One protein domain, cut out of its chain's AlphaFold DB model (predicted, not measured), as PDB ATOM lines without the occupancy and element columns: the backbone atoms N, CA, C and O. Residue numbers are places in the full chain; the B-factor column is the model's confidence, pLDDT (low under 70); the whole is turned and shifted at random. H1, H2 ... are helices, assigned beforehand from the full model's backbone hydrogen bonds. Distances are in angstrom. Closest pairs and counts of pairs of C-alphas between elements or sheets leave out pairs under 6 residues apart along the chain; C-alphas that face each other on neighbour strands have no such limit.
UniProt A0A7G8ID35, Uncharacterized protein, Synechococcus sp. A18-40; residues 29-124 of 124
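Overview. This is residues 29 to 124 of the 124 residues of an uncharacterized protein of Synechococcus sp. A18-40 (UniProt A0A7G8ID35). One long helix, H1, makes the long axis, and its first residues, 29 to 40, stick out free of a small helical body. Beside the later part of H1, H2 folds back as a helical hairpin with short H3 after it, while on another side H4 crosses H1 steeply and H5 folds back along H4, away from H1. The printed part has 96 residues with five named helices, in the order H1, H2, H3, H4, H5, and no named strand; the class is all helix. The whole is compact, with a radius of gyration of the C-alphas of 14.0 A, yet elongated in outline, spanning 48 by 31 by 20 A.

Arrangement. H1, residues 29 to 59, is the hub, touching three other helices; its residues 29 to 40 stand free. H2, residues 65 to 78, touches residues 47 to 58 of H1 alone, at a shallow tilt of 29 degrees, opposite ways, a hairpin; the closest C-alphas, of Gly 54 and Ala 68, are 4.9 A apart. H3, residues 83 to 87, touches H1 at residues 44 to 51 alone, with the C-alphas of Ala 47 and Leu 86 closest at 6.7 A. H2 and H3 only just touch, only at the corner by their link, with 3 pairs of C-alphas within 8 A; the closest, of Ala 73 and Ala 83, are 5.3 A apart. H4, residues 89 to 101, touches residues 44 to 56 of H1 alone, at a steep tilt of 55 degrees, the same way; the closest C-alphas, of Ala 48 and Ala 95, are 4.4 A apart. H5, residues 113 to 123, touches H4 at a shallow tilt of 29 degrees, opposite ways, a hairpin, with the C-alphas of Ala 94 and Glu 123 closest at 5.9 A. H5 is apart from H1, H2 and H3, and H2 is apart from H4. The packing is mostly aligned, but only just: 2 of 3 pairs are at a shallow tilt. In H1 and H2 every O i to N i+4 pair is within hydrogen-bond range; in H4 7 of 9 are, in H5 5 of 7, and in H3 0 of 1, beside 2 of 2 O i to N i+3 pairs.

Along the chain. H1 begins at C-alpha 29, (27.485, -14.348, -18.618), and is 45.2 A long, ending at C-alpha 59, (27.036, -1.808, 24.760). H2 is 20.1 A long, H3 8.0 A, H4 19.2 A and H5 16.1 A. H5 ends at C-alpha 123, (29.275, 2.023, 2.705).

Size, cuts and confidence. The two C-alphas farthest apart, of Glu 29 and Glu 61, are 48.6 A apart. Without residues 29 to 40 the body spans 33 by 27 by 19 A. The printed part has no cut; the link from H4 to H5, of 11 residues, is long, and the others are tight. The mean pLDDT of the printed part is 92.6; residue 124, the chain's last, is under 70.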
ATOM      1  N   GLU A  29      26.276 -14.665 -19.374       92.75
ATOM      2  CA  GLU A  29      27.485 -14.348 -18.618       92.75
ATOM      3  C   GLU A  29      27.265 -13.185 -17.646       92.75
ATOM      4  O   GLU A  29      27.577 -13.316 -16.460       92.75
ATOM      5  N   THR A  30      26.669 -12.088 -18.115       93.25
ATOM      6  CA  THR A  30      26.351 -10.927 -17.277       93.25
ATOM      7  C   THR A  30      25.405 -11.309 -16.143       93.25
ATOM      8  O   THR A  30      25.665 -10.943 -14.999       93.25
ATOM      9  N   ILE A  31      24.381 -12.124 -16.417       91.94
ATOM     10  CA  ILE A  31      23.453 -12.621 -15.387       91.94
ATOM     11  C   ILE A  31      24.211 -13.389 -14.296       91.94
ATOM     12  O   ILE A  31      24.032 -13.120 -13.110       91.94
ATOM     13  N   ARG A  32      25.117 -14.302 -14.676       93.62
ATOM     14  CA  ARG A  32      25.934 -15.054 -13.708       93.62
ATOM     15  C   ARG A  32      26.850 -14.143 -12.893       93.62
ATOM     16  O   ARG A  32      27.036 -14.384 -11.701       93.62
ATOM     17  N   LYS A  33      27.423 -13.108 -13.511       94.88
ATOM     18  CA  LYS A  33      28.266 -12.129 -12.814       94.88
ATOM     19  C   LYS A  33      27.460 -11.331 -11.789       94.88
ATOM     20  O   LYS A  33      27.890 -11.243 -10.644       94.88
ATOM     21  N   VAL A  34      26.294 -10.812 -12.174       94.19
ATOM     22  CA  VAL A  34      25.399 -10.074 -11.267       94.19
ATOM     23  C   VAL A  34      24.941 -10.970 -10.119       94.19
ATOM     24  O   VAL A  34      25.076 -10.578  -8.968       94.19
ATOM     25  N   ALA A  35      24.528 -12.210 -10.395       93.44
ATOM     26  CA  ALA A  35      24.110 -13.152  -9.356       93.44
ATOM     27  C   ALA A  35      25.202 -13.408  -8.299       93.44
ATOM     28  O   ALA A  35      24.914 -13.456  -7.106       93.44
ATOM     29  N   ARG A  36      26.473 -13.526  -8.713       94.38
ATOM     30  CA  ARG A  36      27.603 -13.665  -7.774       94.38
ATOM     31  C   ARG A  36      27.806 -12.415  -6.917       94.38
ATOM     32  O   ARG A  36      28.127 -12.542  -5.740       94.38
ATOM     33  N   LEU A  37      27.637 -11.228  -7.501       93.44
ATOM     34  CA  LEU A  37      27.759  -9.962  -6.775       93.44
ATOM     35  C   LEU A  37      26.631  -9.790  -5.758       93.44
ATOM     36  O   LEU A  37      26.907  -9.426  -4.619       93.44
ATOM     37  N   GLU A  38      25.396 -10.103  -6.142       92.62
ATOM     38  CA  GLU A  38      24.240 -10.057  -5.242       92.62
ATOM     39  C   GLU A  38      24.375 -11.062  -4.095       92.62
ATOM     40  O   GLU A  38      24.146 -10.713  -2.939       92.62
ATOM     41  N   LEU A  39      24.863 -12.278  -4.372       93.00
ATOM     42  CA  LEU A  39      25.165 -13.248  -3.318       93.00
ATOM     43  C   LEU A  39      26.224 -12.711  -2.341       93.00
ATOM     44  O   LEU A  39      26.035 -12.774  -1.129       93.00
ATOM     45  N   ALA A  40      27.321 -12.148  -2.853       92.56
ATOM     46  CA  ALA A  40      28.368 -11.574  -2.012       92.56
ATOM     47  C   ALA A  40      27.868 -10.371  -1.193       92.56
ATOM     48  O   ALA A  40      28.263 -10.208  -0.040       92.56
ATOM     49  N   ARG A  41      26.999  -9.529  -1.766       91.19
ATOM     50  CA  ARG A  41      26.339  -8.424  -1.054       91.19
ATOM     51  C   ARG A  41      25.447  -8.943   0.064       91.19
ATOM     52  O   ARG A  41      25.589  -8.474   1.185       91.19
ATOM     53  N   SER A  42      24.613  -9.941  -0.215       92.38
ATOM     54  CA  SER A  42      23.727 -10.558   0.777       92.38
ATOM     55  C   SER A  42      24.505 -11.149   1.959       92.38
ATOM     56  O   SER A  42      24.203 -10.844   3.110       92.38
ATOM     57  N   ILE A  43      25.585 -11.894   1.690       94.31
ATOM     58  CA  ILE A  43      26.457 -12.456   2.736       94.31
ATOM     59  C   ILE A  43      27.082 -11.349   3.597       94.31
ATOM     60  O   ILE A  43      27.081 -11.447   4.824       94.31
ATOM     61  N   ARG A  44      27.614 -10.288   2.972       94.06
ATOM     62  CA  ARG A  44      28.214  -9.163   3.705       94.06
ATOM     63  C   ARG A  44      27.181  -8.399   4.528       94.06
ATOM     64  O   ARG A  44      27.474  -8.072   5.671       94.06
ATOM     65  N   ALA A  45      25.996  -8.153   3.975       92.44
ATOM     66  CA  ALA A  45      24.908  -7.470   4.668       92.44
ATOM     67  C   ALA A  45      24.445  -8.265   5.895       92.44
ATOM     68  O   ALA A  45      24.323  -7.702   6.980       92.44
ATOM     69  N   PHE A  46      24.268  -9.581   5.745       94.88
ATOM     70  CA  PHE A  46      23.933 -10.459   6.862       94.88
ATOM     71  C   PHE A  46      25.007 -10.406   7.956       94.88
ATOM     72  O   PHE A  46      24.694 -10.156   9.117       94.88
ATOM     73  N   ALA A  47      26.280 -10.563   7.580       96.94
ATOM     74  CA  ALA A  47      27.381 -10.531   8.534       96.94
ATOM     75  C   ALA A  47      27.528  -9.185   9.253       96.94
ATOM     76  O   ALA A  47      27.745  -9.167  10.463       96.94
ATOM     77  N   ALA A  48      27.369  -8.074   8.531       96.19
ATOM     78  CA  ALA A  48      27.399  -6.736   9.108       96.19
ATOM     79  C   ALA A  48      26.258  -6.539  10.116       96.19
ATOM     80  O   ALA A  48      26.496  -6.061  11.221       96.19
ATOM     81  N   GLY A  49      25.041  -6.983   9.779       95.12
ATOM     82  CA  GLY A  49      23.895  -6.931  10.687       95.12
ATOM     83  C   GLY A  49      24.095  -7.776  11.949       95.12
ATOM     84  O   GLY A  49      23.833  -7.304  13.054       95.12
ATOM     85  N   SER A  50      24.616  -9.002  11.814       96.25
ATOM     86  CA  SER A  50      24.915  -9.864  12.966       96.25
ATOM     87  C   SER A  50      26.014  -9.292  13.866       96.25
ATOM     88  O   SER A  50      25.940  -9.440  15.087       96.25
ATOM     89  N   LEU A  51      27.028  -8.641  13.284       97.19
ATOM     90  CA  LEU A  51      28.078  -7.962  14.043       97.19
ATOM     91  C   LEU A  51      27.519  -6.741  14.786       97.19
ATOM     92  O   LEU A  51      27.691  -6.645  15.998       97.19
ATOM     93  N   ALA A  52      26.784  -5.867  14.091       96.81
ATOM     94  CA  ALA A  52      26.187  -4.667  14.674       96.81
ATOM     95  C   ALA A  52      25.242  -5.002  15.842       96.81
ATOM     96  O   ALA A  52      25.290  -4.360  16.893       96.81
ATOM     97  N   ASN A  53      24.413  -6.042  15.686       96.44
ATOM     98  CA  ASN A  53      23.538  -6.530  16.751       96.44
ATOM     99  C   ASN A  53      24.344  -7.028  17.963       96.44
ATOM    100  O   ASN A  53      24.064  -6.614  19.089       96.44
ATOM    101  N   GLY A  54      25.375  -7.850  17.738       96.75
ATOM    102  CA  GLY A  54      26.251  -8.340  18.803       96.75
ATOM    103  C   GLY A  54      26.925  -7.203  19.576       96.75
ATOM    104  O   GLY A  54      26.900  -7.189  20.804       96.75
ATOM    105  N   GLU A  55      27.463  -6.205  18.875       97.12
ATOM    106  CA  GLU A  55      28.078  -5.028  19.498       97.12
ATOM    107  C   GLU A  55      27.069  -4.168  20.264       97.12
ATOM    108  O   GLU A  55      27.386  -3.658  21.340       97.12
ATOM    109  N   CYS A  56      25.844  -4.027  19.752       96.88
ATOM    110  CA  CYS A  56      24.774  -3.367  20.488       96.88
ATOM    111  C   CYS A  56      24.489  -4.095  21.808       96.88
ATOM    112  O   CYS A  56      24.493  -3.461  22.860       96.88
ATOM    113  N   LEU A  57      24.348  -5.423  21.793       97.00
ATOM    114  CA  LEU A  57      24.104  -6.206  23.008       97.00
ATOM    115  C   LEU A  57      25.238  -6.069  24.036       97.00
ATOM    116  O   LEU A  57      24.968  -6.043  25.237       97.00
ATOM    117  N   VAL A  58      26.487  -5.917  23.580       97.62
ATOM    118  CA  VAL A  58      27.630  -5.613  24.457       97.62
ATOM    119  C   VAL A  58      27.510  -4.221  25.071       97.62
ATOM    120  O   VAL A  58      27.633  -4.079  26.285       97.62
ATOM    121  N   ARG A  59      27.226  -3.187  24.264       95.94
ATOM    122  CA  ARG A  59      27.036  -1.808  24.760       95.94
ATOM    123  C   ARG A  59      25.892  -1.695  25.765       95.94
ATOM    124  O   ARG A  59      25.924  -0.827  26.629       95.94
ATOM    125  N   ARG A  60      24.884  -2.558  25.641       95.25
ATOM    126  CA  ARG A  60      23.716  -2.629  26.530       95.25
ATOM    127  C   ARG A  60      23.932  -3.562  27.725       95.25
ATOM    128  O   ARG A  60      22.972  -3.853  28.428       95.25
ATOM    129  N   GLU A  61      25.159  -4.047  27.925       96.00
ATOM    130  CA  GLU A  61      25.557  -4.942  29.021       96.00
ATOM    131  C   GLU A  61      24.761  -6.261  29.075       96.00
ATOM    132  O   GLU A  61      24.752  -6.956  30.088       96.00
ATOM    133  N   GLN A  62      24.107  -6.643  27.972       96.50
ATOM    134  CA  GLN A  62      23.345  -7.891  27.876       96.50
ATOM    135  C   GLN A  62      24.246  -9.088  27.574       96.50
ATOM    136  O   GLN A  62      23.930 -10.214  27.952       96.50
ATOM    137  N   LEU A  63      25.371  -8.847  26.898       97.12
ATOM    138  CA  LEU A  63      26.394  -9.844  26.603       97.12
ATOM    139  C   LEU A  63      27.781  -9.285  26.920       97.12
ATOM    140  O   LEU A  63      28.052  -8.100  26.753       97.12
ATOM    141  N   SER A  64      28.704 -10.162  27.308       98.00
ATOM    142  CA  SER A  64      30.132  -9.840  27.243       98.00
ATOM    143  C   SER A  64      30.627  -9.856  25.793       98.00
ATOM    144  O   SER A  64      30.061 -10.542  24.940       98.00
ATOM    145  N   GLN A  65      31.745  -9.176  25.518       97.56
ATOM    146  CA  GLN A  65      32.360  -9.181  24.183       97.56
ATOM    147  C   GLN A  65      32.634 -10.604  23.672       97.56
ATOM    148  O   GLN A  65      32.424 -10.902  22.499       97.56
ATOM    149  N   GLN A  66      33.081 -11.501  24.554       97.62
ATOM    150  CA  GLN A  66      33.353 -12.890  24.190       97.62
ATOM    151  C   GLN A  66      32.073 -13.636  23.794       97.62
ATOM    152  O   GLN A  66      32.078 -14.369  22.807       97.62
ATOM    153  N   GLN A  67      30.979 -13.432  24.534       97.75
ATOM    154  CA  GLN A  67      29.688 -14.048  24.224       97.75
ATOM    155  C   GLN A  67      29.118 -13.528  22.905       97.75
ATOM    156  O   GLN A  67      28.662 -14.333  22.099       97.75
ATOM    157  N   ALA A  68      29.194 -12.219  22.657       97.25
ATOM    158  CA  ALA A  68      28.754 -11.635  21.394       97.25
ATOM    159  C   ALA A  68      29.556 -12.191  20.210       97.25
ATOM    160  O   ALA A  68      28.965 -12.700  19.262       97.25
ATOM    161  N   ASN A  69      30.891 -12.220  20.306       96.25
ATOM    162  CA  ASN A  69      31.747 -12.784  19.255       96.25
ATOM    163  C   ASN A  69      31.406 -14.255  18.959       96.25
ATOM    164  O   ASN A  69      31.358 -14.665  17.799       96.25
ATOM    165  N   GLN A  70      31.157 -15.051  20.003       97.06
ATOM    166  CA  GLN A  70      30.785 -16.455  19.851       97.06
ATOM    167  C   GLN A  70      29.394 -16.612  19.223       97.06
ATOM    168  O   GLN A  70      29.234 -17.416  18.307       97.06
ATOM    169  N   ALA A  71      28.407 -15.836  19.675       96.56
ATOM    170  CA  ALA A  71      27.049 -15.866  19.138       96.56
ATOM    171  C   ALA A  71      27.020 -15.462  17.657       96.56
ATOM    172  O   ALA A  71      26.456 -16.188  16.840       96.56
ATOM    173  N   THR A  72      27.699 -14.371  17.285       96.81
ATOM    174  CA  THR A  72      27.819 -13.940  15.885       96.81
ATOM    175  C   THR A  72      28.481 -15.024  15.029       96.81
ATOM    176  O   THR A  72      28.000 -15.317  13.937       96.81
ATOM    177  N   ALA A  73      29.544 -15.670  15.521       96.50
ATOM    178  CA  ALA A  73      30.194 -16.758  14.791       96.50
ATOM    179  C   ALA A  73      29.264 -17.966  14.575       96.50
ATOM    180  O   ALA A  73      29.257 -18.525  13.478       96.50
ATOM    181  N   ILE A  74      28.464 -18.344  15.579       97.25
ATOM    182  CA  ILE A  74      27.479 -19.434  15.473       97.25
ATOM    183  C   ILE A  74      26.414 -19.095  14.427       97.25
ATOM    184  O   ILE A  74      26.190 -19.885  13.513       97.25
ATOM    185  N   VAL A  75      25.822 -17.901  14.504       96.88
ATOM    186  CA  VAL A  75      24.782 -17.449  13.562       96.88
ATOM    187  C   VAL A  75      25.291 -17.466  12.116       96.88
ATOM    188  O   VAL A  75      24.583 -17.899  11.209       96.88
ATOM    189  N   LEU A  76      26.539 -17.053  11.883       97.31
ATOM    190  CA  LEU A  76      27.148 -17.132  10.553       97.31
ATOM    191  C   LEU A  76      27.308 -18.578  10.081       97.31
ATOM    192  O   LEU A  76      26.948 -18.896   8.946       97.31
ATOM    193  N   GLN A  77      27.802 -19.462  10.948       96.94
ATOM    194  CA  GLN A  77      27.999 -20.872  10.619       96.94
ATOM    195  C   GLN A  77      26.681 -21.592  10.306       96.94
ATOM    196  O   GLN A  77      26.640 -22.368   9.353       96.94
ATOM    197  N   GLU A  78      25.604 -21.305  11.043       97.19
ATOM    198  CA  GLU A  78      24.264 -21.854  10.775       97.19
ATOM    199  C   GLU A  78      23.736 -21.455   9.390       97.19
ATOM    200  O   GLU A  78      23.050 -22.238   8.733       97.19
ATOM    201  N   MET A  79      24.135 -20.280   8.899       95.69
ATOM    202  CA  MET A  79      23.820 -19.800   7.551       95.69
ATOM    203  C   MET A  79      24.818 -20.274   6.481       95.69
ATOM    204  O   MET A  79      24.736 -19.853   5.326       95.69
ATOM    205  N   GLY A  80      25.777 -21.136   6.837       96.56
ATOM    206  CA  GLY A  80      26.827 -21.611   5.933       96.56
ATOM    207  C   GLY A  80      27.863 -20.541   5.569       96.56
ATOM    208  O   GLY A  80      28.569 -20.676   4.569       96.56
ATOM    209  N   ILE A  81      27.957 -19.470   6.359       96.81
ATOM    210  CA  ILE A  81      28.883 -18.357   6.163       96.81
ATOM    211  C   ILE A  81      30.080 -18.539   7.104       96.81
ATOM    212  O   ILE A  81      29.938 -18.711   8.312       96.81
ATOM    213  N   SER A  82      31.294 -18.482   6.558       96.19
ATOM    214  CA  SER A  82      32.508 -18.509   7.379       96.19
ATOM    215  C   SER A  82      32.622 -17.242   8.225       96.19
ATOM    216  O   SER A  82      32.524 -16.138   7.691       96.19
ATOM    217  N   ALA A  83      32.937 -17.389   9.515       94.50
ATOM    218  CA  ALA A  83      33.187 -16.262  10.417       94.50
ATOM    219  C   ALA A  83      34.345 -15.355   9.953       94.50
ATOM    220  O   ALA A  83      34.368 -14.178  10.298       94.50
ATOM    221  N   ALA A  84      35.247 -15.855   9.098       95.44
ATOM    222  CA  ALA A  84      36.306 -15.054   8.477       95.44
ATOM    223  C   ALA A  84      35.763 -13.864   7.657       95.44
ATOM    224  O   ALA A  84      36.480 -12.899   7.412       95.44
ATOM    225  N   VAL A  85      34.486 -13.888   7.253       95.81
ATOM    226  CA  VAL A  85      33.839 -12.745   6.590       95.81
ATOM    227  C   VAL A  85      33.862 -11.476   7.453       95.81
ATOM    228  O   VAL A  85      33.887 -10.377   6.905       95.81
ATOM    229  N   LEU A  86      33.900 -11.614   8.785       95.19
ATOM    230  CA  LEU A  86      33.965 -10.497   9.733       95.19
ATOM    231  C   LEU A  86      35.314  -9.764   9.697       95.19
ATOM    232  O   LEU A  86      35.399  -8.610  10.107       95.19
ATOM    233  N   GLU A  87      36.363 -10.400   9.172       94.75
ATOM    234  CA  GLU A  87      37.672  -9.769   8.971       94.75
ATOM    235  C   GLU A  87      37.664  -8.806   7.771       94.75
ATOM    236  O   GLU A  87      38.587  -8.008   7.603       94.75
ATOM    237  N   ASN A  88      36.618  -8.844   6.935       94.81
ATOM    238  CA  ASN A  88      36.475  -7.940   5.804       94.81
ATOM    239  C   ASN A  88      36.217  -6.498   6.293       94.81
ATOM    240  O   ASN A  88      35.189  -6.247   6.930       94.81
ATOM    241  N   PRO A  89      37.072  -5.516   5.942       94.44
ATOM    242  CA  PRO A  89      36.902  -4.129   6.378       94.44
ATOM    243  C   PRO A  89      35.555  -3.511   5.992       94.44
ATOM    244  O   PRO A  89      35.020  -2.714   6.754       94.44
ATOM    245  N   GLN A  90      34.983  -3.903   4.849       93.00
ATOM    246  CA  GLN A  90      33.677  -3.405   4.411       93.00
ATOM    247  C   GLN A  90      32.537  -3.943   5.277       93.00
ATOM    248  O   GLN A  90      31.585  -3.228   5.554       93.00
ATOM    249  N   VAL A  91      32.649  -5.184   5.763       95.38
ATOM    250  CA  VAL A  91      31.661  -5.750   6.697       95.38
ATOM    251  C   VAL A  91      31.694  -4.996   8.021       95.38
ATOM    252  O   VAL A  91      30.641  -4.673   8.559       95.38
ATOM    253  N   ARG A  92      32.889  -4.652   8.514       95.50
ATOM    254  CA  ARG A  92      33.053  -3.866   9.745       95.50
ATOM    255  C   ARG A  92      32.533  -2.436   9.589       95.50
ATOM    256  O   ARG A  92      31.727  -2.012  10.402       95.50
ATOM    257  N   LYS A  93      32.896  -1.741   8.502       94.44
ATOM    258  CA  LYS A  93      32.369  -0.398   8.186       94.44
ATOM    259  C   LYS A  93      30.838  -0.408   8.110       94.44
ATOM    260  O   LYS A  93      30.188   0.448   8.698       94.44
ATOM    261  N   ALA A  94      30.258  -1.388   7.415       93.62
ATOM    262  CA  ALA A  94      28.810  -1.532   7.328       93.62
ATOM    263  C   ALA A  94      28.170  -1.820   8.696       93.62
ATOM    264  O   ALA A  94      27.107  -1.282   8.987       93.62
ATOM    265  N   ALA A  95      28.809  -2.628   9.548       95.06
ATOM    266  CA  ALA A  95      28.329  -2.876  10.904       95.06
ATOM    267  C   ALA A  95      28.349  -1.600  11.764       95.06
ATOM    268  O   ALA A  95      27.369  -1.333  12.453       95.06
ATOM    269  N   ASP A  96      29.402  -0.784  11.667       94.56
ATOM    270  CA  ASP A  96      29.508   0.501  12.374       94.56
ATOM    271  C   ASP A  96      28.407   1.485  11.938       94.56
ATOM    272  O   ASP A  96      27.827   2.191  12.768       94.56
ATOM    273  N   LEU A  97      28.106   1.532  10.636       93.19
ATOM    274  CA  LEU A  97      27.011   2.337  10.086       93.19
ATOM    275  C   LEU A  97      25.654   1.837  10.594       93.19
ATOM    276  O   LEU A  97      24.880   2.613  11.144       93.19
ATOM    277  N   LEU A  98      25.392   0.530  10.494       92.81
ATOM    278  CA  LEU A  98      24.152  -0.075  10.996       92.81
ATOM    279  C   LEU A  98      23.993   0.106  12.508       92.81
ATOM    280  O   LEU A  98      22.885   0.309  12.990       92.81
ATOM    281  N   GLY A  99      25.092   0.058  13.261       92.19
ATOM    282  CA  GLY A  99      25.095   0.185  14.713       92.19
ATOM    283  C   GLY A  99      24.592   1.533  15.232       92.19
ATOM    284  O   GLY A  99      24.152   1.589  16.380       92.19
ATOM    285  N   GLN A 100      24.640   2.585  14.407       90.06
ATOM    286  CA  GLN A 100      24.093   3.915  14.714       90.06
ATOM    287  C   GLN A 100      22.570   3.968  14.570       90.06
ATOM    288  O   GLN A 100      21.921   4.779  15.224       90.06
ATOM    289  N   GLU A 101      22.014   3.064  13.766       92.56
ATOM    290  CA  GLU A 101      20.587   2.991  13.454       92.56
ATOM    291  C   GLU A 101      19.846   1.942  14.297       92.56
ATOM    292  O   GLU A 101      18.625   1.801  14.196       92.56
ATOM    293  N   LEU A 102      20.575   1.180  15.121       91.38
ATOM    294  CA  LEU A 102      19.984   0.196  16.022       91.38
ATOM    295  C   LEU A 102      19.256   0.875  17.181       91.38
ATOM    296  O   LEU A 102      19.771   1.785  17.833       91.38
ATOM    297  N   THR A 103      18.072   0.355  17.486       90.75
ATOM    298  CA  THR A 103      17.287   0.757  18.647       90.75
ATOM    299  C   THR A 103      17.902   0.262  19.954       90.75
ATOM    300  O   THR A 103      18.830  -0.548  20.016       90.75
ATOM    301  N   ASP A 104      17.279   0.696  21.039       89.12
ATOM    302  CA  ASP A 104      17.521   0.240  22.398       89.12
ATOM    303  C   ASP A 104      17.341  -1.279  22.616       89.12
ATOM    304  O   ASP A 104      17.921  -1.829  23.562       89.12
ATOM    305  N   SER A 105      16.558  -1.942  21.758       91.25
ATOM    306  CA  SER A 105      16.371  -3.399  21.694       91.25
ATOM    307  C   SER A 105      17.323  -4.092  20.712       91.25
ATOM    308  O   SER A 105      17.209  -5.299  20.498       91.25
ATOM    309  N   CYS A 106      18.298  -3.365  20.159       91.88
ATOM    310  CA  CYS A 106      19.278  -3.862  19.194       91.88
ATOM    311  C   CYS A 106      18.653  -4.412  17.904       91.88
ATOM    312  O   CYS A 106      19.200  -5.323  17.281       91.88
ATOM    313  N   ASP A 107      17.534  -3.837  17.473       88.81
ATOM    314  CA  ASP A 107      16.906  -4.110  16.183       88.81
ATOM    315  C   ASP A 107      16.915  -2.862  15.288       88.81
ATOM    316  O   ASP A 107      17.226  -1.761  15.734       88.81
ATOM    317  N   LEU A 108      16.579  -3.039  14.010       85.00
ATOM    318  CA  LEU A 108      16.474  -1.952  13.029       85.00
ATOM    319  C   LEU A 108      15.019  -1.483  12.855       85.00
ATOM    320  O   LEU A 108      14.651  -1.001  11.788       85.00
ATOM    321  N   SER A 109      14.153  -1.661  13.861       84.75
ATOM    322  CA  SER A 109      12.715  -1.369  13.717       84.75
ATOM    323  C   SER A 109      12.401   0.116  13.509       84.75
ATOM    324  O   SER A 109      11.339   0.444  12.982       84.75
ATOM    325  N   SER A 110      13.320   1.010  13.887       80.69
ATOM    326  CA  SER A 110      13.217   2.453  13.657       80.69
ATOM    327  C   SER A 110      13.868   2.935  12.361       80.69
ATOM    328  O   SER A 110      13.762   4.122  12.061       80.69
ATOM    329  N   LEU A 111      14.555   2.061  11.614       87.69
ATOM    330  CA  LEU A 111      15.251   2.445  10.388       87.69
ATOM    331  C   LEU A 111      14.230   2.701   9.273       87.69
ATOM    332  O   LEU A 111      13.600   1.772   8.769       87.69
ATOM    333  N   ASP A 112      14.067   3.964   8.887       88.25
ATOM    334  CA  ASP A 112      13.161   4.353   7.810       88.25
ATOM    335  C   ASP A 112      13.780   4.150   6.416       88.25
ATOM    336  O   ASP A 112      15.002   4.121   6.246       88.25
ATOM    337  N   ASP A 113      12.924   4.057   5.395       85.94
ATOM    338  CA  ASP A 113      13.326   3.780   4.011       85.94
ATOM    339  C   ASP A 113      14.361   4.772   3.461       85.94
ATOM    340  O   ASP A 113      15.235   4.386   2.680       85.94
ATOM    341  N   LYS A 114      14.270   6.055   3.835       87.06
ATOM    342  CA  LYS A 114      15.186   7.086   3.333       87.06
ATOM    343  C   LYS A 114      16.565   6.899   3.949       87.06
ATOM    344  O   LYS A 114      17.561   6.958   3.229       87.06
ATOM    345  N   THR A 115      16.621   6.651   5.253       84.81
ATOM    346  CA  THR A 115      17.876   6.379   5.958       84.81
ATOM    347  C   THR A 115      18.499   5.077   5.456       84.81
ATOM    348  O   THR A 115      19.668   5.068   5.081       84.81
ATOM    349  N   ALA A 116      17.707   4.013   5.283       84.88
ATOM    350  CA  ALA A 116      18.175   2.750   4.709       84.88
ATOM    351  C   ALA A 116      18.789   2.919   3.306       84.88
ATOM    352  O   ALA A 116      19.825   2.326   3.003       84.88
ATOM    353  N   GLN A 117      18.185   3.752   2.450       84.38
ATOM    354  CA  GLN A 117      18.729   4.064   1.122       84.38
ATOM    355  C   GLN A 117      20.039   4.858   1.186       84.38
ATOM    356  O   GLN A 117      20.871   4.707   0.293       84.38
ATOM    357  N   GLN A 118      20.231   5.673   2.224       86.19
ATOM    358  CA  GLN A 118      21.431   6.485   2.418       86.19
ATOM    359  C   GLN A 118      22.622   5.673   2.958       86.19
ATOM    360  O   GLN A 118      23.763   5.981   2.632       86.19
ATOM    361  N   LEU A 119      22.379   4.575   3.679       84.19
ATOM    362  CA  LEU A 119      23.454   3.693   4.157       84.19
ATOM    363  C   LEU A 119      24.240   3.030   3.015       84.19
ATOM    364  O   LEU A 119      25.425   2.736   3.159       84.19
ATOM    365  N   VAL A 120      23.590   2.787   1.872       80.81
ATOM    366  CA  VAL A 120      24.216   2.142   0.708       80.81
ATOM    367  C   VAL A 120      25.358   2.982   0.122       80.81
ATOM    368  O   VAL A 120      26.449   2.438  -0.028       80.81
ATOM    369  N   PRO A 121      25.176   4.272  -0.228       78.56
ATOM    370  CA  PRO A 121      26.289   5.103  -0.676       78.56
ATOM    371  C   PRO A 121      27.325   5.374   0.422       78.56
ATOM    372  O   PRO A 121      28.492   5.537   0.083       78.56
ATOM    373  N   ASP A 122      26.942   5.388   1.702       76.00
ATOM    374  CA  ASP A 122      27.877   5.645   2.806       76.00
ATOM    375  C   ASP A 122      28.816   4.445   3.081       76.00
ATOM    376  O   ASP A 122      29.929   4.620   3.591       76.00
ATOM    377  N   GLU A 123      28.415   3.222   2.702       72.00
ATOM    378  CA  GLU A 123      29.275   2.023   2.705       72.00
ATOM    379  C   GLU A 123      30.354   2.062   1.616       72.00
ATOM    380  O   GLU A 123      31.472   1.600   1.868       72.00
ATOM    381  N   LEU A 124      30.054   2.649   0.452       61.44
ATOM    382  CA  LEU A 124      30.947   2.717  -0.715       61.44
ATOM    383  C   LEU A 124      32.126   3.693  -0.526       61.44
ATOM    384  O   LEU A 124      33.072   3.584  -1.340       61.44
TER     385      LEU A 124